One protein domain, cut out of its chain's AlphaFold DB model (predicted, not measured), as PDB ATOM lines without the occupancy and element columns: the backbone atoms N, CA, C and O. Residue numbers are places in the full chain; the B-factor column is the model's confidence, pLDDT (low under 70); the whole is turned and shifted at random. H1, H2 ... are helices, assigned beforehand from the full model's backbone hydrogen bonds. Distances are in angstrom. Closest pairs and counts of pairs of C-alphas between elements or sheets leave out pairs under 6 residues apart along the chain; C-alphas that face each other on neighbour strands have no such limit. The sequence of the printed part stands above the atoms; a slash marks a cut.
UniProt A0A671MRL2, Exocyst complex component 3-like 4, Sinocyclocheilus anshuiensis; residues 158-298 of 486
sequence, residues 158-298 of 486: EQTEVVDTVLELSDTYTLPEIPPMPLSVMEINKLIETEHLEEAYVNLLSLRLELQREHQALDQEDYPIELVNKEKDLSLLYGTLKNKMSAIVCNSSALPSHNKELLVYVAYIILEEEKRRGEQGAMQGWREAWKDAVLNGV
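Overview. This is residues 158 to 298 of the 486 residues of the protein "Exocyst complex component 3-like 4" of Sinocyclocheilus anshuiensis (UniProt A0A671MRL2). The long helix H4 is the spine of an elongated helical bundle: H3 runs back beside it, H2 packs on these two, and H5 and H6 pack on the last part of H4. H1 packs only on the first residues of H5, while the turn at residues 216 to 222 sticks out toward the opposite end of the long axis. The printed part has 141 residues with six named helices, H1 to H6 in chain order, and no named strand, an all-helix class. It is compact, with a radius of gyration of the C-alphas of 16.7 A, and spans 59 by 30 by 26 A.

Arrangement. Start with H4, residues 225 to 251, which with H5, residues 261 to 275, is a hub touching four other helices. H3, residues 197 to 216, touches H4 at a shallow tilt of 24 degrees, opposite ways, a helical hairpin; the closest C-alphas, of Arg 208 and Leu 234, are 7.3 A apart. H2, residues 185 to 193, touches residues 233 to 244 of H4, the same way at a shallow tilt of 5 degrees, closest at the C-alphas of Ile 192 and Leu 241, 5.9 A apart. H6, residues 286 to 298, touches residues 242 to 251 of H4; the closest C-alphas, of Cys 250 and Gly 297, are 4.2 A apart, and the tilt of 36 degrees is only just steep. Residues 262 to 266 of H5 touch residues 245 to 249 of H4 at a steep tilt of 46 degrees, closest at the C-alphas of Met 245 and Val 266, 6.1 A apart. H3, H4, H5 and H6 form an up-and-down bundle, each running against the one before it. Farther out, residues 166 to 170 of H1, residues 158 to 172, touch residues 261 to 264 of H5; the closest C-alphas, of Val 166 and Glu 261, are 6.3 A apart. H1 and H4 are apart. Every O i to N i+4 pair is within hydrogen-bond range in H2, H3, H4, H5 and H6, and 9 of 11 are in H1.

Along the chain. Find C-alpha 225 at (248.301, 135.880, 133.890); from there H4 runs 38.8 A to C-alpha 251 at (269.121, 140.448, 166.362). H3 is 28.5 A long, H5 21.7 A, H1 20.9 A, H6 18.4 A and H2 12.3 A. H1 begins at C-alpha 158, (282.473, 155.628, 169.427), and H6 ends at C-alpha 298, (263.589, 139.252, 174.157).

Size, cuts and confidence. Look to the C-alphas of Glu 158 and Glu 221 for the two farthest apart, at 60.8 A. The printed part has no cut; the link from H1 to H2 is long, 12 residues, and that from H2 to H3 is tight. Mean pLDDT of the printed part is 81.2, with values under 70 at residues 158 to 176, 219 to 223, 255 to 259 and 280 to 281.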
ATOM      1  N   GLU A 158     283.115 156.331 170.555       44.84
ATOM      2  CA  GLU A 158     282.473 155.628 169.427       44.84
ATOM      3  C   GLU A 158     280.968 155.360 169.638       44.84
ATOM      4  O   GLU A 158     280.178 155.435 168.700       44.84
ATOM      5  N   GLN A 159     280.537 155.035 170.866       43.88
ATOM      6  CA  GLN A 159     279.116 154.790 171.157       43.88
ATOM      7  C   GLN A 159     278.302 156.084 171.177       43.88
ATOM      8  O   GLN A 159     277.090 156.032 170.982       43.88
ATOM      9  N   THR A 160     278.957 157.218 171.425       47.91
ATOM     10  CA  THR A 160     278.323 158.538 171.440       47.91
ATOM     11  C   THR A 160     278.223 159.074 170.013       47.91
ATOM     12  O   THR A 160     277.133 159.445 169.594       47.91
ATOM     13  N   GLU A 161     279.304 158.990 169.228       53.16
ATOM     14  CA  GLU A 161     279.315 159.367 167.805       53.16
ATOM     15  C   GLU A 161     278.281 158.576 166.983       53.16
ATOM     16  O   GLU A 161     277.510 159.171 166.238       53.16
ATOM     17  N   VAL A 162     278.188 157.250 167.167       52.81
ATOM     18  CA  VAL A 162     277.196 156.406 166.462       52.81
ATOM     19  C   VAL A 162     275.752 156.668 166.922       52.81
ATOM     20  O   VAL A 162     274.812 156.321 166.213       52.81
ATOM     21  N   VAL A 163     275.535 157.270 168.096       54.59
ATOM     22  CA  VAL A 163     274.195 157.723 168.511       54.59
ATOM     23  C   VAL A 163     273.863 159.081 167.892       54.59
ATOM     24  O   VAL A 163     272.736 159.250 167.432       54.59
ATOM     25  N   ASP A 164     274.824 160.003 167.823       54.44
ATOM     26  CA  ASP A 164     274.647 161.328 167.212       54.44
ATOM     27  C   ASP A 164     274.351 161.209 165.705       54.44
ATOM     28  O   ASP A 164     273.350 161.743 165.230       54.44
ATOM     29  N   THR A 165     275.122 160.407 164.958       56.22
ATOM     30  CA  THR A 165     274.882 160.196 163.515       56.22
ATOM     31  C   THR A 165     273.554 159.493 163.228       56.22
ATOM     32  O   THR A 165     272.890 159.809 162.243       56.22
ATOM     33  N   VAL A 166     273.124 158.567 164.091       56.50
ATOM     34  CA  VAL A 166     271.808 157.909 163.992       56.50
ATOM     35  C   VAL A 166     270.662 158.895 164.246       56.50
ATOM     36  O   VAL A 166     269.636 158.809 163.568       56.50
ATOM     37  N   LEU A 167     270.838 159.855 165.161       55.25
ATOM     38  CA  LEU A 167     269.867 160.927 165.392       55.25
ATOM     39  C   LEU A 167     269.822 161.906 164.210       55.25
ATOM     40  O   LEU A 167     268.732 162.146 163.687       55.25
ATOM     41  N   GLU A 168     270.973 162.383 163.720       54.62
ATOM     42  CA  GLU A 168     271.055 163.243 162.527       54.62
ATOM     43  C   GLU A 168     270.413 162.581 161.298       54.62
ATOM     44  O   GLU A 168     269.652 163.231 160.575       54.62
ATOM     45  N   LEU A 169     270.647 161.281 161.081       56.06
ATOM     46  CA  LEU A 169     269.965 160.505 160.042       56.06
ATOM     47  C   LEU A 169     268.447 160.480 160.265       56.06
ATOM     48  O   LEU A 169     267.696 160.713 159.320       56.06
ATOM     49  N   SER A 170     267.976 160.242 161.494       53.75
ATOM     50  CA  SER A 170     266.539 160.154 161.787       53.75
ATOM     51  C   SER A 170     265.770 161.466 161.561       53.75
ATOM     52  O   SER A 170     264.631 161.415 161.092       53.75
ATOM     53  N   ASP A 171     266.398 162.620 161.816       53.91
ATOM     54  CA  ASP A 171     265.797 163.950 161.622       53.91
ATOM     55  C   ASP A 171     265.965 164.492 160.185       53.91
ATOM     56  O   ASP A 171     265.165 165.319 159.739       53.91
ATOM     57  N   THR A 172     266.980 164.036 159.438       53.94
ATOM     58  CA  THR A 172     267.314 164.569 158.097       53.94
ATOM     59  C   THR A 172     266.774 163.713 156.941       53.94
ATOM     60  O   THR A 172     266.705 164.185 155.805       53.94
ATOM     61  N   TYR A 173     266.393 162.454 157.183       58.34
ATOM     62  CA  TYR A 173     266.081 161.509 156.107       58.34
ATOM     63  C   TYR A 173     264.782 161.823 155.339       58.34
ATOM     64  O   TYR A 173     263.674 161.846 155.885       58.34
ATOM     65  N   THR A 174     264.908 161.956 154.017       62.03
ATOM     66  CA  THR A 174     263.800 162.071 153.057       62.03
ATOM     67  C   THR A 174     263.829 160.912 152.066       62.03
ATOM     68  O   THR A 174     264.911 160.530 151.631       62.03
ATOM     69  N   LEU A 175     262.659 160.406 151.651       65.75
ATOM     70  CA  LEU A 175     262.534 159.337 150.647       65.75
ATOM     71  C   LEU A 175     263.387 159.642 149.393       65.75
ATOM     72  O   LEU A 175     263.131 160.670 148.757       65.75
ATOM     73  N   PRO A 176     264.343 158.774 149.005       69.56
ATOM     74  CA  PRO A 176     265.066 158.914 147.745       69.56
ATOM     75  C   PRO A 176     264.126 158.918 146.536       69.56
ATOM     76  O   PRO A 176     263.046 158.323 146.572       69.56
ATOM     77  N   GLU A 177     264.540 159.558 145.440       73.88
ATOM     78  CA  GLU A 177     263.740 159.588 144.212       73.88
ATOM     79  C   GLU A 177     263.458 158.162 143.710       73.88
ATOM     80  O   GLU A 177     264.374 157.389 143.421       73.88
ATOM     81  N   ILE A 178     262.172 157.807 143.612       81.88
ATOM     82  CA  ILE A 178     261.750 156.470 143.187       81.88
ATOM     83  C   ILE A 178     262.176 156.268 141.722       81.88
ATOM     84  O   ILE A 178     261.757 157.052 140.864       81.88
ATOM     85  N   PRO A 179     262.980 155.237 141.396       81.62
ATOM     86  CA  PRO A 179     263.534 155.073 140.062       81.62
ATOM     87  C   PRO A 179     262.412 154.824 139.041       81.62
ATOM     88  O   PRO A 179     261.469 154.086 139.333       81.62
ATOM     89  N   PRO A 180     262.489 155.398 137.825       73.94
ATOM     90  CA  PRO A 180     261.401 155.335 136.841       73.94
ATOM     91  C   PRO A 180     261.188 153.937 136.228       73.94
ATOM     92  O   PRO A 180     260.155 153.694 135.601       73.94
ATOM     93  N   MET A 181     262.153 153.032 136.416       83.12
ATOM     94  CA  MET A 181     262.053 151.594 136.172       83.12
ATOM     95  C   MET A 181     262.576 150.855 137.414       83.12
ATOM     96  O   MET A 181     263.619 151.264 137.933       83.12
ATOM     97  N   PRO A 182     261.908 149.789 137.882       86.69
ATOM     98  CA  PRO A 182     262.420 148.953 138.963       86.69
ATOM     99  C   PRO A 182     263.561 148.043 138.481       86.69
ATOM    100  O   PRO A 182     263.606 147.628 137.320       86.69
ATOM    101  N   LEU A 183     264.457 147.668 139.399       90.88
ATOM    102  CA  LEU A 183     265.328 146.498 139.233       90.88
ATOM    103  C   LEU A 183     264.507 145.199 139.115       90.88
ATOM    104  O   LEU A 183     263.343 145.138 139.515       90.88
ATOM    105  N   SER A 184     265.113 144.123 138.599       91.81
ATOM    106  CA  SER A 184     264.412 142.838 138.502       91.81
ATOM    107  C   SER A 184     264.104 142.243 139.882       91.81
ATOM    108  O   SER A 184     264.832 142.459 140.852       91.81
ATOM    109  N   VAL A 185     263.058 141.412 139.966       91.94
ATOM    110  CA  VAL A 185     262.635 140.722 141.204       91.94
ATOM    111  C   VAL A 185     263.807 140.012 141.903       91.94
ATOM    112  O   VAL A 185     263.937 140.071 143.124       91.94
ATOM    113  N   MET A 186     264.707 139.388 141.136       92.31
ATOM    114  CA  MET A 186     265.879 138.689 141.678       92.31
ATOM    115  C   MET A 186     266.946 139.650 142.235       92.31
ATOM    116  O   MET A 186     267.605 139.325 143.221       92.31
ATOM    117  N   GLU A 187     267.108 140.833 141.641       93.38
ATOM    118  CA  GLU A 187     268.023 141.872 142.129       93.38
ATOM    119  C   GLU A 187     267.473 142.554 143.386       93.38
ATOM    120  O   GLU A 187     268.213 142.699 144.357       93.38
ATOM    121  N   ILE A 188     266.172 142.871 143.428       92.00
ATOM    122  CA  ILE A 188     265.513 143.402 144.633       92.00
ATOM    123  C   ILE A 188     265.628 142.391 145.784       92.00
ATOM    124  O   ILE A 188     266.034 142.759 146.885       92.00
ATOM    125  N   ASN A 189     265.362 141.101 145.536       93.44
ATOM    126  CA  ASN A 189     265.539 140.058 146.551       93.44
ATOM    127  C   ASN A 189     266.992 139.988 147.062       93.44
ATOM    128  O   ASN A 189     267.219 139.885 148.265       93.44
ATOM    129  N   LYS A 190     267.983 140.117 146.171       94.94
ATOM    130  CA  LYS A 190     269.406 140.146 146.541       94.94
ATOM    131  C   LYS A 190     269.778 141.383 147.376       94.94
ATOM    132  O   LYS A 190     270.586 141.261 148.298       94.94
ATOM    133  N   LEU A 191     269.205 142.558 147.098       93.12
ATOM    134  CA  LEU A 191     269.390 143.760 147.928       93.12
ATOM    135  C   LEU A 191     268.823 143.547 149.340       93.12
ATOM    136  O   LEU A 191     269.508 143.842 150.319       93.12
ATOM    137  N   ILE A 192     267.639 142.930 149.457       92.56
ATOM    138  CA  ILE A 192     267.059 142.533 150.751       92.56
ATOM    139  C   ILE A 192     267.992 141.553 151.481       92.56
ATOM    140  O   ILE A 192     268.345 141.783 152.636       92.56
ATOM    141  N   GLU A 193     268.432 140.474 150.826       91.88
ATOM    142  CA  GLU A 193     269.332 139.465 151.409       91.88
ATOM    143  C   GLU A 193     270.652 140.063 151.921       91.88
ATOM    144  O   GLU A 193     271.140 139.654 152.980       91.88
ATOM    145  N   THR A 194     271.186 141.060 151.211       91.12
ATOM    146  CA  THR A 194     272.433 141.776 151.535       91.12
ATOM    147  C   THR A 194     272.246 143.027 152.401       91.12
ATOM    148  O   THR A 194     273.210 143.753 152.607       91.12
ATOM    149  N   GLU A 195     271.046 143.254 152.944       89.88
ATOM    150  CA  GLU A 195     270.725 144.314 153.926       89.88
ATOM    151  C   GLU A 195     270.777 145.759 153.390       89.88
ATOM    152  O   GLU A 195     270.686 146.709 154.165       89.88
ATOM    153  N   HIS A 196     270.767 145.940 152.065       90.19
ATOM    154  CA  HIS A 196     270.596 147.238 151.397       90.19
ATOM    155  C   HIS A 196     269.106 147.646 151.402       90.19
ATOM    156  O   HIS A 196     268.446 147.696 150.363       90.19
ATOM    157  N   LEU A 197     268.545 147.856 152.603       89.75
ATOM    158  CA  LEU A 197     267.099 148.007 152.829       89.75
ATOM    159  C   LEU A 197     266.483 149.213 152.102       89.75
ATOM    160  O   LEU A 197     265.367 149.106 151.596       89.75
ATOM    161  N   GLU A 198     267.203 150.333 152.043       89.19
ATOM    162  CA  GLU A 198     266.795 151.564 151.357       89.19
ATOM    163  C   GLU A 198     266.635 151.338 149.848       89.19
ATOM    164  O   GLU A 198     265.529 151.465 149.315       89.19
ATOM    165  N   GLU A 199     267.707 150.909 149.172       88.88
ATOM    166  CA  GLU A 199     267.700 150.603 147.735       88.88
ATOM    167  C   GLU A 199     266.653 149.541 147.381       88.88
ATOM    168  O   GLU A 199     265.946 149.667 146.375       88.88
ATOM    169  N   ALA A 200     266.522 148.507 148.222       91.94
ATOM    170  CA  ALA A 200     265.509 147.476 148.067       91.94
ATOM    171  C   ALA A 200     264.095 148.068 148.115       91.94
ATOM    172  O   ALA A 200     263.331 147.881 147.171       91.94
ATOM    173  N   TYR A 201     263.743 148.799 149.179       91.38
ATOM    174  CA  TYR A 201     262.399 149.354 149.361       91.38
ATOM    175  C   TYR A 201     262.034 150.369 148.270       91.38
ATOM    176  O   TYR A 201     260.932 150.316 147.727       91.38
ATOM    177  N   VAL A 202     262.969 151.236 147.879       91.06
ATOM    178  CA  VAL A 202     262.759 152.248 146.833       91.06
ATOM    179  C   VAL A 202     262.497 151.604 145.457       91.06
ATOM    180  O   VAL A 202     261.592 152.031 144.736       91.06
ATOM    181  N   ASN A 203     263.191 150.514 145.108       91.25
ATOM    182  CA  ASN A 203     262.886 149.735 143.899       91.25
ATOM    183  C   ASN A 203     261.551 148.977 143.989       91.25
ATOM    184  O   ASN A 203     260.830 148.846 143.002       91.25
ATOM    185  N   LEU A 204     261.203 148.494 145.178       90.88
ATOM    186  CA  LEU A 204     259.985 147.727 145.440       90.88
ATOM    187  C   LEU A 204     258.733 148.645 145.420       90.88
ATOM    188  O   LEU A 204     257.673 148.246 144.930       90.88
ATOM    189  N   LEU A 205     258.878 149.922 145.805       89.81
ATOM    190  CA  LEU A 205     257.909 150.990 145.522       89.81
ATOM    191  C   LEU A 205     257.776 151.276 144.017       89.81
ATOM    192  O   LEU A 205     256.654 151.413 143.529       89.81
ATOM    193  N   SER A 206     258.883 151.326 143.265       90.00
ATOM    194  CA  SER A 206     258.835 151.496 141.800       90.00
ATOM    195  C   SER A 206     258.047 150.364 141.123       90.00
ATOM    196  O   SER A 206     257.166 150.627 140.302       90.00
ATOM    197  N   LEU A 207     258.255 149.115 141.556       89.38
ATOM    198  CA  LEU A 207     257.501 147.952 141.079       89.38
ATOM    199  C   LEU A 207     256.000 148.035 141.431       89.38
ATOM    200  O   LEU A 207     255.158 147.725 140.587       89.38
ATOM    201  N   ARG A 208     255.638 148.526 142.630       89.19
ATOM    202  CA  ARG A 208     254.232 148.818 142.990       89.19
ATOM    203  C   ARG A 208     253.625 149.878 142.052       89.19
ATOM    204  O   ARG A 208     252.491 149.710 141.610       89.19
ATOM    205  N   LEU A 209     254.366 150.936 141.712       88.56
ATOM    206  CA  LEU A 209     253.908 152.006 140.812       88.56
ATOM    207  C   LEU A 209     253.861 151.595 139.331       88.56
ATOM    208  O   LEU A 209     253.079 152.158 138.566       88.56
ATOM    209  N   GLU A 210     254.684 150.645 138.883       88.19
ATOM    210  CA  GLU A 210     254.516 149.986 137.579       88.19
ATOM    211  C   GLU A 210     253.199 149.211 137.537       88.19
ATOM    212  O   GLU A 210     252.350 149.491 136.692       88.19
ATOM    213  N   LEU A 211     252.977 148.334 138.517       86.38
ATOM    214  CA  LEU A 211     251.768 147.522 138.618       86.38
ATOM    215  C   LEU A 211     250.490 148.364 138.680       86.38
ATOM    216  O   LEU A 211     249.551 148.108 137.932       86.38
ATOM    217  N   GLN A 212     250.456 149.413 139.506       86.12
ATOM    218  CA  GLN A 212     249.304 150.318 139.578       86.12
ATOM    219  C   GLN A 212     249.015 151.019 138.236       86.12
ATOM    220  O   GLN A 212     247.848 151.241 137.915       86.12
ATOM    221  N   ARG A 213     250.037 151.324 137.419       86.00
ATOM    222  CA  ARG A 213     249.848 151.870 136.062       86.00
ATOM    223  C   ARG A 213     249.332 150.818 135.080       86.00
ATOM    224  O   ARG A 213     248.443 151.133 134.298       86.00
ATOM    225  N   GLU A 214     249.837 149.586 135.135       85.31
ATOM    226  CA  GLU A 214     249.339 148.481 134.300       85.31
ATOM    227  C   GLU A 214     247.871 148.152 134.623       85.31
ATOM    228  O   GLU A 214     247.054 148.044 133.712       85.31
ATOM    229  N   HIS A 215     247.501 148.123 135.908       81.44
ATOM    230  CA  HIS A 215     246.108 148.011 136.358       81.44
ATOM    231  C   HIS A 215     245.209 149.152 135.851       81.44
ATOM    232  O   HIS A 215     244.055 148.908 135.509       81.44
ATOM    233  N   GLN A 216     245.707 150.393 135.811       82.00
ATOM    234  CA  GLN A 216     244.948 151.558 135.330       82.00
ATOM    235  C   GLN A 216     244.842 151.630 133.798       82.00
ATOM    236  O   GLN A 216     243.968 152.325 133.287       82.00
ATOM    237  N   ALA A 217     245.710 150.924 133.068       82.19
ATOM    238  CA  ALA A 217     245.703 150.845 131.609       82.19
ATOM    239  C   ALA A 217     244.852 149.681 131.052       82.19
ATOM    240  O   ALA A 217     244.781 149.508 129.835       82.19
ATOM    241  N   LEU A 218     244.229 148.875 131.921       75.75
ATOM    242  CA  LEU A 218     243.440 147.698 131.550       75.75
ATOM    243  C   LEU A 218     241.935 148.000 131.490       75.75
ATOM    244  O   LEU A 218     241.274 148.139 132.521       75.75
ATOM    245  N   ASP A 219     241.375 148.000 130.277       60.59
ATOM    246  CA  ASP A 219     239.927 148.085 130.017       60.59
ATOM    247  C   ASP A 219     239.197 146.762 130.363       60.59
ATOM    248  O   ASP A 219     238.750 146.000 129.509       60.59
ATOM    249  N   GLN A 220     239.084 146.518 131.669       57.56
ATOM    250  CA  GLN A 220     238.101 145.713 132.415       57.56
ATOM    251  C   GLN A 220     237.799 144.226 132.101       57.56
ATOM    252  O   GLN A 220     237.294 143.580 133.019       57.56
ATOM    253  N   GLU A 221     238.077 143.647 130.922       54.41
ATOM    254  CA  GLU A 221     237.598 142.274 130.599       54.41
ATOM    255  C   GLU A 221     238.642 141.136 130.642       54.41
ATOM    256  O   GLU A 221     238.264 140.011 130.966       54.41
ATOM    257  N   ASP A 222     239.938 141.385 130.410       58.56
ATOM    258  CA  ASP A 222     240.997 140.353 130.473       58.56
ATOM    259  C   ASP A 222     242.074 140.719 131.511       58.56
ATOM    260  O   ASP A 222     242.826 141.674 131.325       58.56
ATOM    261  N   TYR A 223     242.193 139.948 132.602       67.12
ATOM    262  CA  TYR A 223     243.261 140.113 133.605       67.12
ATOM    263  C   TYR A 223     244.472 139.240 133.220       67.12
ATOM    264  O   TYR A 223     244.376 138.010 133.310       67.12
ATOM    265  N   PRO A 224     245.621 139.807 132.798       78.50
ATOM    266  CA  PRO A 224     246.719 139.005 132.267       78.50
ATOM    267  C   PRO A 224     247.331 138.096 133.336       78.50
ATOM    268  O   PRO A 224     247.623 138.540 134.444       78.50
ATOM    269  N   ILE A 225     247.621 136.836 132.988       79.88
ATOM    270  CA  ILE A 225     248.301 135.880 133.890       79.88
ATOM    271  C   ILE A 225     249.651 136.444 134.375       79.88
ATOM    272  O   ILE A 225     250.055 136.209 135.513       79.88
ATOM    273  N   GLU A 226     250.319 137.230 133.529       81.56
ATOM    274  CA  GLU A 226     251.557 137.948 133.843       81.56
ATOM    275  C   GLU A 226     251.366 138.968 134.977       81.56
ATOM    276  O   GLU A 226     252.191 139.011 135.886       81.56
ATOM    277  N   LEU A 227     250.243 139.697 135.001       82.12
ATOM    278  CA  LEU A 227     249.902 140.641 136.070       82.12
ATOM    279  C   LEU A 227     249.659 139.906 137.399       82.12
ATOM    280  O   LEU A 227     250.224 140.291 138.420       82.12
ATOM    281  N   VAL A 228     248.928 138.778 137.373       85.06
ATOM    282  CA  VAL A 228     248.743 137.907 138.559       85.06
ATOM    283  C   VAL A 228     250.089 137.402 139.097       85.06
ATOM    284  O   VAL A 228     250.225 137.120 140.285       85.06
ATOM    285  N   ASN A 229     251.081 137.200 138.229       87.50
ATOM    286  CA  ASN A 229     252.394 136.707 138.634       87.50
ATOM    287  C   ASN A 229     253.269 137.834 139.194       87.50
ATOM    288  O   ASN A 229     253.763 137.678 140.306       87.50
ATOM    289  N   LYS A 230     253.346 138.998 138.530       86.38
ATOM    290  CA  LYS A 230     254.012 140.189 139.085       86.38
ATOM    291  C   LYS A 230     253.435 140.594 140.454       86.38
ATOM    292  O   LYS A 230     254.190 140.959 141.349       86.38
ATOM    293  N   GLU A 231     252.116 140.502 140.647       87.94
ATOM    294  CA  GLU A 231     251.449 140.777 141.930       87.94
ATOM    295  C   GLU A 231     251.899 139.800 143.036       87.94
ATOM    296  O   GLU A 231     252.218 140.218 144.153       87.94
ATOM    297  N   LYS A 232     252.003 138.498 142.721       89.38
ATOM    298  CA  LYS A 232     252.562 137.493 143.645       89.38
ATOM    299  C   LYS A 232     254.028 137.771 143.950       89.38
ATOM    300  O   LYS A 232     254.397 137.720 145.120       89.38
ATOM    301  N   ASP A 233     254.835 138.084 142.942       91.12
ATOM    302  CA  ASP A 233     256.263 138.370 143.095       91.12
ATOM    303  C   ASP A 233     256.481 139.612 143.976       91.12
ATOM    304  O   ASP A 233     257.286 139.571 144.906       91.12
ATOM    305  N   LEU A 234     255.685 140.672 143.789       90.88
ATOM    306  CA  LEU A 234     255.651 141.837 144.681       90.88
ATOM    307  C   LEU A 234     255.279 141.437 146.121       90.88
ATOM    308  O   LEU A 234     255.938 141.861 147.072       90.88
ATOM    309  N   SER A 235     254.250 140.600 146.300       90.88
ATOM    310  CA  SER A 235     253.835 140.124 147.630       90.88
ATOM    311  C   SER A 235     254.908 139.264 148.317       90.88
ATOM    312  O   SER A 235     255.090 139.351 149.532       90.88
ATOM    313  N   LEU A 236     255.662 138.481 147.536       92.62
ATOM    314  CA  LEU A 236     256.775 137.665 148.008       92.62
ATOM    315  C   LEU A 236     257.960 138.545 148.416       92.62
ATOM    316  O   LEU A 236     258.509 138.339 149.493       92.62
ATOM    317  N   LEU A 237     258.303 139.564 147.619       93.38
ATOM    318  CA  LEU A 237     259.339 140.543 147.957       93.38
ATOM    319  C   LEU A 237     259.000 141.325 149.235       93.38
ATOM    320  O   LEU A 237     259.859 141.434 150.111       93.38
ATOM    321  N   TYR A 238     257.758 141.800 149.396       92.38
ATOM    322  CA  TYR A 238     257.308 142.407 150.658       92.38
ATOM    323  C   TYR A 238     257.409 141.420 151.829       92.38
ATOM    324  O   TYR A 238     257.864 141.798 152.908       92.38
ATOM    325  N   GLY A 239     257.059 140.145 151.618       92.25
ATOM    326  CA  GLY A 239     257.239 139.079 152.605       92.25
ATOM    327  C   GLY A 239     258.701 138.873 153.014       92.25
ATOM    328  O   GLY A 239     259.005 138.849 154.208       92.25
ATOM    329  N   THR A 240     259.627 138.775 152.054       94.25
ATOM    330  CA  THR A 240     261.067 138.627 152.322       94.25
ATOM    331  C   THR A 240     261.633 139.858 153.029       94.25
ATOM    332  O   THR A 240     262.329 139.702 154.033       94.25
ATOM    333  N   LEU A 241     261.283 141.071 152.582       93.88
ATOM    334  CA  LEU A 241     261.675 142.329 153.227       93.88
ATOM    335  C   LEU A 241     261.201 142.363 154.685       93.88
ATOM    336  O   LEU A 241     262.005 142.552 155.595       93.88
ATOM    337  N   LYS A 242     259.921 142.068 154.928       93.50
ATOM    338  CA  LYS A 242     259.323 142.017 156.269       93.50
ATOM    339  C   LYS A 242     259.989 140.980 157.177       93.50
ATOM    340  O   LYS A 242     260.263 141.273 158.342       93.50
ATOM    341  N   ASN A 243     260.308 139.798 156.650       93.62
ATOM    342  CA  ASN A 243     261.030 138.754 157.382       93.62
ATOM    343  C   ASN A 243     262.474 139.174 157.713       93.62
ATOM    344  O   ASN A 243     262.935 138.951 158.831       93.62
ATOM    345  N   LYS A 244     263.178 139.824 156.777       93.50
ATOM    346  CA  LYS A 244     264.550 140.324 156.962       93.50
ATOM    347  C   LYS A 244     264.611 141.472 157.974       93.50
ATOM    348  O   LYS A 244     265.427 141.418 158.888       93.50
ATOM    349  N   MET A 245     263.696 142.439 157.887       93.44
ATOM    350  CA  MET A 245     263.520 143.498 158.891       93.44
ATOM    351  C   MET A 245     263.239 142.899 160.278       93.44
ATOM    352  O   MET A 245     263.870 143.285 161.258       93.44
ATOM    353  N   SER A 246     262.363 141.891 160.361       93.00
ATOM    354  CA  SER A 246     262.074 141.180 161.616       93.00
ATOM    355  C   SER A 246     263.306 140.450 162.174       93.00
ATOM    356  O   SER A 246     263.521 140.445 163.384       93.00
ATOM    357  N   ALA A 247     264.156 139.876 161.318       91.75
ATOM    358  CA  ALA A 247     265.414 139.260 161.739       91.75
ATOM    359  C   ALA A 247     266.419 140.295 162.280       91.75
ATOM    360  O   ALA A 247     267.021 140.060 163.326       91.75
ATOM    361  N   ILE A 248     266.553 141.455 161.629       90.88
ATOM    362  CA  ILE A 248     267.412 142.567 162.082       90.88
ATOM    363  C   ILE A 248     266.945 143.084 163.454       90.88
ATOM    364  O   ILE A 248     267.742 143.184 164.387       90.88
ATOM    365  N   VAL A 249     265.640 143.325 163.619       91.31
ATOM    366  CA  VAL A 249     265.043 143.771 164.892       91.31
ATOM    367  C   VAL A 249     265.243 142.731 165.996       91.31
ATOM    368  O   VAL A 249     265.679 143.085 167.090       91.31
ATOM    369  N   CYS A 250     265.008 141.448 165.713       87.62
ATOM    370  CA  CYS A 250     265.273 140.359 166.655       87.62
ATOM    371  C   CYS A 250     266.756 140.339 167.084       87.62
ATOM    372  O   CYS A 250     267.064 140.329 168.280       87.62
ATOM    373  N   ASN A 251     267.678 140.437 166.121       84.94
ATOM    374  CA  ASN A 251     269.121 140.448 166.362       84.94
ATOM    375  C   ASN A 251     269.603 141.688 167.138       84.94
ATOM    376  O   ASN A 251     270.579 141.579 167.874       84.94
ATOM    377  N   SER A 252     268.909 142.831 167.066       83.56
ATOM    378  CA  SER A 252     269.240 144.030 167.864       83.56
ATOM    379  C   SER A 252     269.123 143.830 169.386       83.56
ATOM    380  O   SER A 252     269.713 144.579 170.166       83.56
ATOM    381  N   SER A 253     268.396 142.792 169.826       72.56
ATOM    382  CA  SER A 253     268.341 142.376 171.236       72.56
ATOM    383  C   SER A 253     269.554 141.546 171.689       72.56
ATOM    384  O   SER A 253     269.733 141.308 172.883       72.56
ATOM    385  N   ALA A 254     270.387 141.076 170.754       70.62
ATOM    386  CA  ALA A 254     271.570 140.280 171.050       70.62
ATOM    387  C   ALA A 254     272.818 141.156 171.250       70.62
ATOM    388  O   ALA A 254     272.914 142.281 170.766       70.62
ATOM    389  N   LEU A 255     273.796 140.600 171.966       63.75
ATOM    390  CA  LEU A 255     275.129 141.175 172.138       63.75
ATOM    391  C   LEU A 255     276.140 140.397 171.274       63.75
ATOM    392  O   LEU A 255     276.161 139.164 171.376       63.75
ATOM    393  N   PRO A 256     276.999 141.072 170.484       63.53
ATOM    394  CA  PRO A 256     277.002 142.516 170.212       63.53
ATOM    395  C   PRO A 256     275.823 142.945 169.317       63.53
ATOM    396  O   PRO A 256     275.342 142.161 168.501       63.53
ATOM    397  N   SER A 257     275.379 144.198 169.441       64.50
ATOM    398  CA  SER A 257     274.348 144.761 168.561       64.50
ATOM    399  C   SER A 257     274.941 145.070 167.184       64.50
ATOM    400  O   SER A 257     275.821 145.926 167.073       64.50
ATOM    401  N   HIS A 258     274.459 144.410 166.134       62.47
ATOM    402  CA  HIS A 258     274.913 144.660 164.767       62.47
ATOM    403  C   HIS A 258     274.117 145.802 164.109       62.47
ATOM    404  O   HIS A 258     272.893 145.832 164.205       62.47
ATOM    405  N   ASN A 259     274.833 146.710 163.434       66.00
ATOM    406  CA  ASN A 259     274.348 147.746 162.509       66.00
ATOM    407  C   ASN A 259     273.100 148.534 162.970       66.00
ATOM    408  O   ASN A 259     272.007 148.355 162.433       66.00
ATOM    409  N   LYS A 260     273.275 149.462 163.925       77.38
ATOM    410  CA  LYS A 260     272.195 150.342 164.431       77.38
ATOM    411  C   LYS A 260     271.513 151.160 163.325       77.38
ATOM    412  O   LYS A 260     270.301 151.327 163.359       77.38
ATOM    413  N   GLU A 261     272.266 151.576 162.308       81.44
ATOM    414  CA  GLU A 261     271.769 152.260 161.103       81.44
ATOM    415  C   GLU A 261     270.628 151.493 160.405       81.44
ATOM    416  O   GLU A 261     269.637 152.095 159.993       81.44
ATOM    417  N   LEU A 262     270.687 150.152 160.353       87.44
ATOM    418  CA  LEU A 262     269.621 149.336 159.754       87.44
ATOM    419  C   LEU A 262     268.282 149.477 160.487       87.44
ATOM    420  O   LEU A 262     267.232 149.292 159.875       87.44
ATOM    421  N   LEU A 263     268.291 149.831 161.774       88.75
ATOM    422  CA  LEU A 263     267.070 150.051 162.549       88.75
ATOM    423  C   LEU A 263     266.376 151.362 162.164       88.75
ATOM    424  O   LEU A 263     265.147 151.397 162.161       88.75
ATOM    425  N   VAL A 264     267.133 152.384 161.746       86.75
ATOM    426  CA  VAL A 264     266.583 153.641 161.208       86.75
ATOM    427  C   VAL A 264     265.830 153.356 159.910       86.75
ATOM    428  O   VAL A 264     264.660 153.713 159.783       86.75
ATOM    429  N   TYR A 265     266.445 152.606 158.987       87.06
ATOM    430  CA  TYR A 265     265.783 152.164 157.754       87.06
ATOM    431  C   TYR A 265     264.562 151.269 158.030       87.06
ATOM    432  O   TYR A 265     263.525 151.434 157.390       87.06
ATOM    433  N   VAL A 266     264.629 150.367 159.018       90.88
ATOM    434  CA  VAL A 266     263.469 149.564 159.448       90.88
ATOM    435  C   VAL A 266     262.328 150.455 159.954       90.88
ATOM    436  O   VAL A 266     261.185 150.284 159.525       90.88
ATOM    437  N   ALA A 267     262.621 151.401 160.848       89.38
ATOM    438  CA  ALA A 267     261.640 152.322 161.412       89.38
ATOM    439  C   ALA A 267     261.000 153.197 160.323       89.38
ATOM    440  O   ALA A 267     259.778 153.369 160.297       89.38
ATOM    441  N   TYR A 268     261.822 153.685 159.391       86.75
ATOM    442  CA  TYR A 268     261.394 154.456 158.236       86.75
ATOM    443  C   TYR A 268     260.422 153.670 157.343       86.75
ATOM    444  O   TYR A 268     259.306 154.135 157.110       86.75
ATOM    445  N   ILE A 269     260.797 152.463 156.899       89.06
ATOM    446  CA  ILE A 269     259.964 151.628 156.012       89.06
ATOM    447  C   ILE A 269     258.604 151.327 156.659       89.06
ATOM    448  O   ILE A 269     257.575 151.408 155.989       89.06
ATOM    449  N   ILE A 270     258.571 151.049 157.969       91.06
ATOM    450  CA  ILE A 270     257.319 150.819 158.709       91.06
ATOM    451  C   ILE A 270     256.416 152.062 158.675       91.06
ATOM    452  O   ILE A 270     255.230 151.932 158.375       91.06
ATOM    453  N   LEU A 271     256.949 153.258 158.953       88.06
ATOM    454  CA  LEU A 271     256.169 154.504 158.906       88.06
ATOM    455  C   LEU A 271     255.697 154.839 157.485       88.06
ATOM    456  O   LEU A 271     254.587 155.334 157.295       88.06
ATOM    457  N   GLU A 272     256.535 154.587 156.485       86.25
ATOM    458  CA  GLU A 272     256.266 154.934 155.093       86.25
ATOM    459  C   GLU A 272     255.210 154.006 154.457       86.25
ATOM    460  O   GLU A 272     254.359 154.479 153.697       86.25
ATOM    461  N   GLU A 273     255.179 152.729 154.850       88.94
ATOM    462  CA  GLU A 273     254.085 151.795 154.546       88.94
ATOM    463  C   GLU A 273     252.816 152.075 155.373       88.94
ATOM    464  O   GLU A 273     251.707 151.938 154.856       88.94
ATOM    465  N   GLU A 274     252.926 152.511 156.635       86.50
ATOM    466  CA  GLU A 274     251.750 152.888 157.435       86.50
ATOM    467  C   GLU A 274     251.017 154.111 156.863       86.50
ATOM    468  O   GLU A 274     249.784 154.118 156.858       86.50
ATOM    469  N   LYS A 275     251.739 155.090 156.294       84.69
ATOM    470  CA  LYS A 275     251.146 156.199 155.517       84.69
ATOM    471  C   LYS A 275     250.395 155.710 154.269       84.69
ATOM    472  O   LYS A 275     249.409 156.327 153.879       84.69
ATOM    473  N   ARG A 276     250.842 154.603 153.660       81.50
ATOM    474  CA  ARG A 276     250.279 153.990 152.434       81.50
ATOM    475  C   ARG A 276     249.235 152.907 152.717       81.50
ATOM    476  O   ARG A 276     248.796 152.203 151.805       81.50
ATOM    477  N   ARG A 277     248.796 152.763 153.975       75.25
ATOM    478  CA  ARG A 277     247.771 151.792 154.389       75.25
ATOM    479  C   ARG A 277     246.450 152.044 153.649       75.25
ATOM    480  O   ARG A 277     245.645 152.875 154.056       75.25
ATOM    481  N   GLY A 278     246.213 151.264 152.596       70.06
ATOM    482  CA  GLY A 278     245.025 151.349 151.740       70.06
ATOM    483  C   GLY A 278     245.334 151.375 150.241       70.06
ATOM    484  O   GLY A 278     244.419 151.182 149.445       70.06
ATOM    485  N   GLU A 279     246.596 151.568 149.843       78.69
ATOM    486  CA  GLU A 279     247.011 151.462 148.440       78.69
ATOM    487  C   GLU A 279     246.898 150.025 147.899       78.69
ATOM    488  O   GLU A 279     247.033 149.037 148.629       78.69
ATOM    489  N   GLN A 280     246.705 149.892 146.584       64.69
ATOM    490  CA  GLN A 280     246.785 148.595 145.911       64.69
ATOM    491  C   GLN A 280     248.221 148.057 145.996       64.69
ATOM    492  O   GLN A 280     249.175 148.749 145.636       64.69
ATOM    493  N   GLY A 281     248.374 146.833 146.508       66.12
ATOM    494  CA  GLY A 281     249.679 146.245 146.824       66.12
ATOM    495  C   GLY A 281     250.290 146.693 148.164       66.12
ATOM    496  O   GLY A 281     251.477 146.447 148.384       66.12
ATOM    497  N   ALA A 282     249.532 147.350 149.055       73.12
ATOM    498  CA  ALA A 282     249.963 147.649 150.425       73.12
ATOM    499  C   ALA A 282     249.896 146.408 151.331       73.12
ATOM    500  O   ALA A 282     248.819 145.847 151.555       73.12
ATOM    501  N   MET A 283     251.033 145.996 151.904       76.81
ATOM    502  CA  MET A 283     251.043 144.940 152.921       76.81
ATOM    503  C   MET A 283     250.694 145.533 154.294       76.81
ATOM    504  O   MET A 283     251.052 146.664 154.608       76.81
ATOM    505  N   GLN A 284     249.985 144.776 155.132       83.19
ATOM    506  CA  GLN A 284     249.624 145.200 156.490       83.19
ATOM    507  C   GLN A 284     250.429 144.447 157.562       83.19
ATOM    508  O   GLN A 284     251.153 143.485 157.283       83.19
ATOM    509  N   GLY A 285     250.295 144.876 158.818       87.31
ATOM    510  CA  GLY A 285     250.914 144.201 159.958       87.31
ATOM    511  C   GLY A 285     252.400 144.526 160.155       87.31
ATOM    512  O   GLY A 285     253.136 143.646 160.598       87.31
ATOM    513  N   TRP A 286     252.886 145.687 159.698       91.31
ATOM    514  CA  TRP A 286     254.308 146.066 159.759       91.31
ATOM    515  C   TRP A 286     254.767 146.358 161.192       91.31
ATOM    516  O   TRP A 286     255.730 145.759 161.667       91.31
ATOM    517  N   ARG A 287     254.033 147.221 161.904       91.56
ATOM    518  CA  ARG A 287     254.291 147.569 163.308       91.56
ATOM    519  C   ARG A 287     254.049 146.389 164.245       91.56
ATOM    520  O   ARG A 287     254.752 146.233 165.237       91.56
ATOM    521  N   GLU A 288     253.084 145.542 163.913       92.94
ATOM    522  CA  GLU A 288     252.780 144.294 164.602       92.94
ATOM    523  C   GLU A 288     253.954 143.310 164.477       92.94
ATOM    524  O   GLU A 288     254.487 142.881 165.494       92.94
ATOM    525  N   ALA A 289     254.460 143.065 163.262       93.81
ATOM    526  CA  ALA A 289     255.628 142.204 163.058       93.81
ATOM    527  C   ALA A 289     256.919 142.765 163.686       93.81
ATOM    528  O   ALA A 289     257.755 141.993 164.150       93.81
ATOM    529  N   TRP A 290     257.075 144.091 163.766       94.56
ATOM    530  CA  TRP A 290     258.148 144.714 164.549       94.56
ATOM    531  C   TRP A 290     258.024 144.391 166.048       94.56
ATOM    532  O   TRP A 290     259.011 143.984 166.661       94.56
ATOM    533  N   LYS A 291     256.820 144.474 166.634       94.19
ATOM    534  CA  LYS A 291     256.581 144.057 168.031       94.19
ATOM    535  C   LYS A 291     256.835 142.564 168.236       94.19
ATOM    536  O   LYS A 291     257.488 142.196 169.209       94.19
ATOM    537  N   ASP A 292     256.399 141.717 167.305       95.00
ATOM    538  CA  ASP A 292     256.665 140.274 167.338       95.00
ATOM    539  C   ASP A 292     258.171 139.974 167.243       95.00
ATOM    540  O   ASP A 292     258.677 139.075 167.917       95.00
ATOM    541  N   ALA A 293     258.922 140.732 166.439       94.19
ATOM    542  CA  ALA A 293     260.372 140.609 166.325       94.19
ATOM    543  C   ALA A 293     261.099 141.016 167.618       94.19
ATOM    544  O   ALA A 293     261.970 140.276 168.081       94.19
ATOM    545  N   VAL A 294     260.701 142.135 168.238       93.88
ATOM    546  CA  VAL A 294     261.181 142.559 169.567       93.88
ATOM    547  C   VAL A 294     260.893 141.476 170.611       93.88
ATOM    548  O   VAL A 294     261.798 141.040 171.322       93.88
ATOM    549  N   LEU A 295     259.653 140.983 170.664       94.81
ATOM    550  CA  LEU A 295     259.212 139.937 171.584       94.81
ATOM    551  C   LEU A 295     260.002 138.634 171.415       94.81
ATOM    552  O   LEU A 295     260.395 138.015 172.405       94.81
ATOM    553  N   ASN A 296     260.262 138.208 170.177       93.38
ATOM    554  CA  ASN A 296     261.046 137.005 169.908       93.38
ATOM    555  C   ASN A 296     262.528 137.186 170.265       93.38
ATOM    556  O   ASN A 296     263.101 136.285 170.879       93.38
ATOM    557  N   GLY A 297     263.114 138.358 170.001       91.62
ATOM    558  CA  GLY A 297     264.467 138.701 170.448       91.62
ATOM    559  C   GLY A 297     264.603 138.668 171.973       91.62
ATOM    560  O   GLY A 297     265.466 137.974 172.513       91.62
ATOM    561  N   VAL A 298     263.670 139.306 172.688       93.06
ATOM    562  CA  VAL A 298     263.589 139.252 174.157       93.06
ATOM    563  C   VAL A 298     263.426 137.808 174.651       93.06
ATOM    564  O   VAL A 298     264.181 137.375 175.523       93.06
TER     565      VAL A 298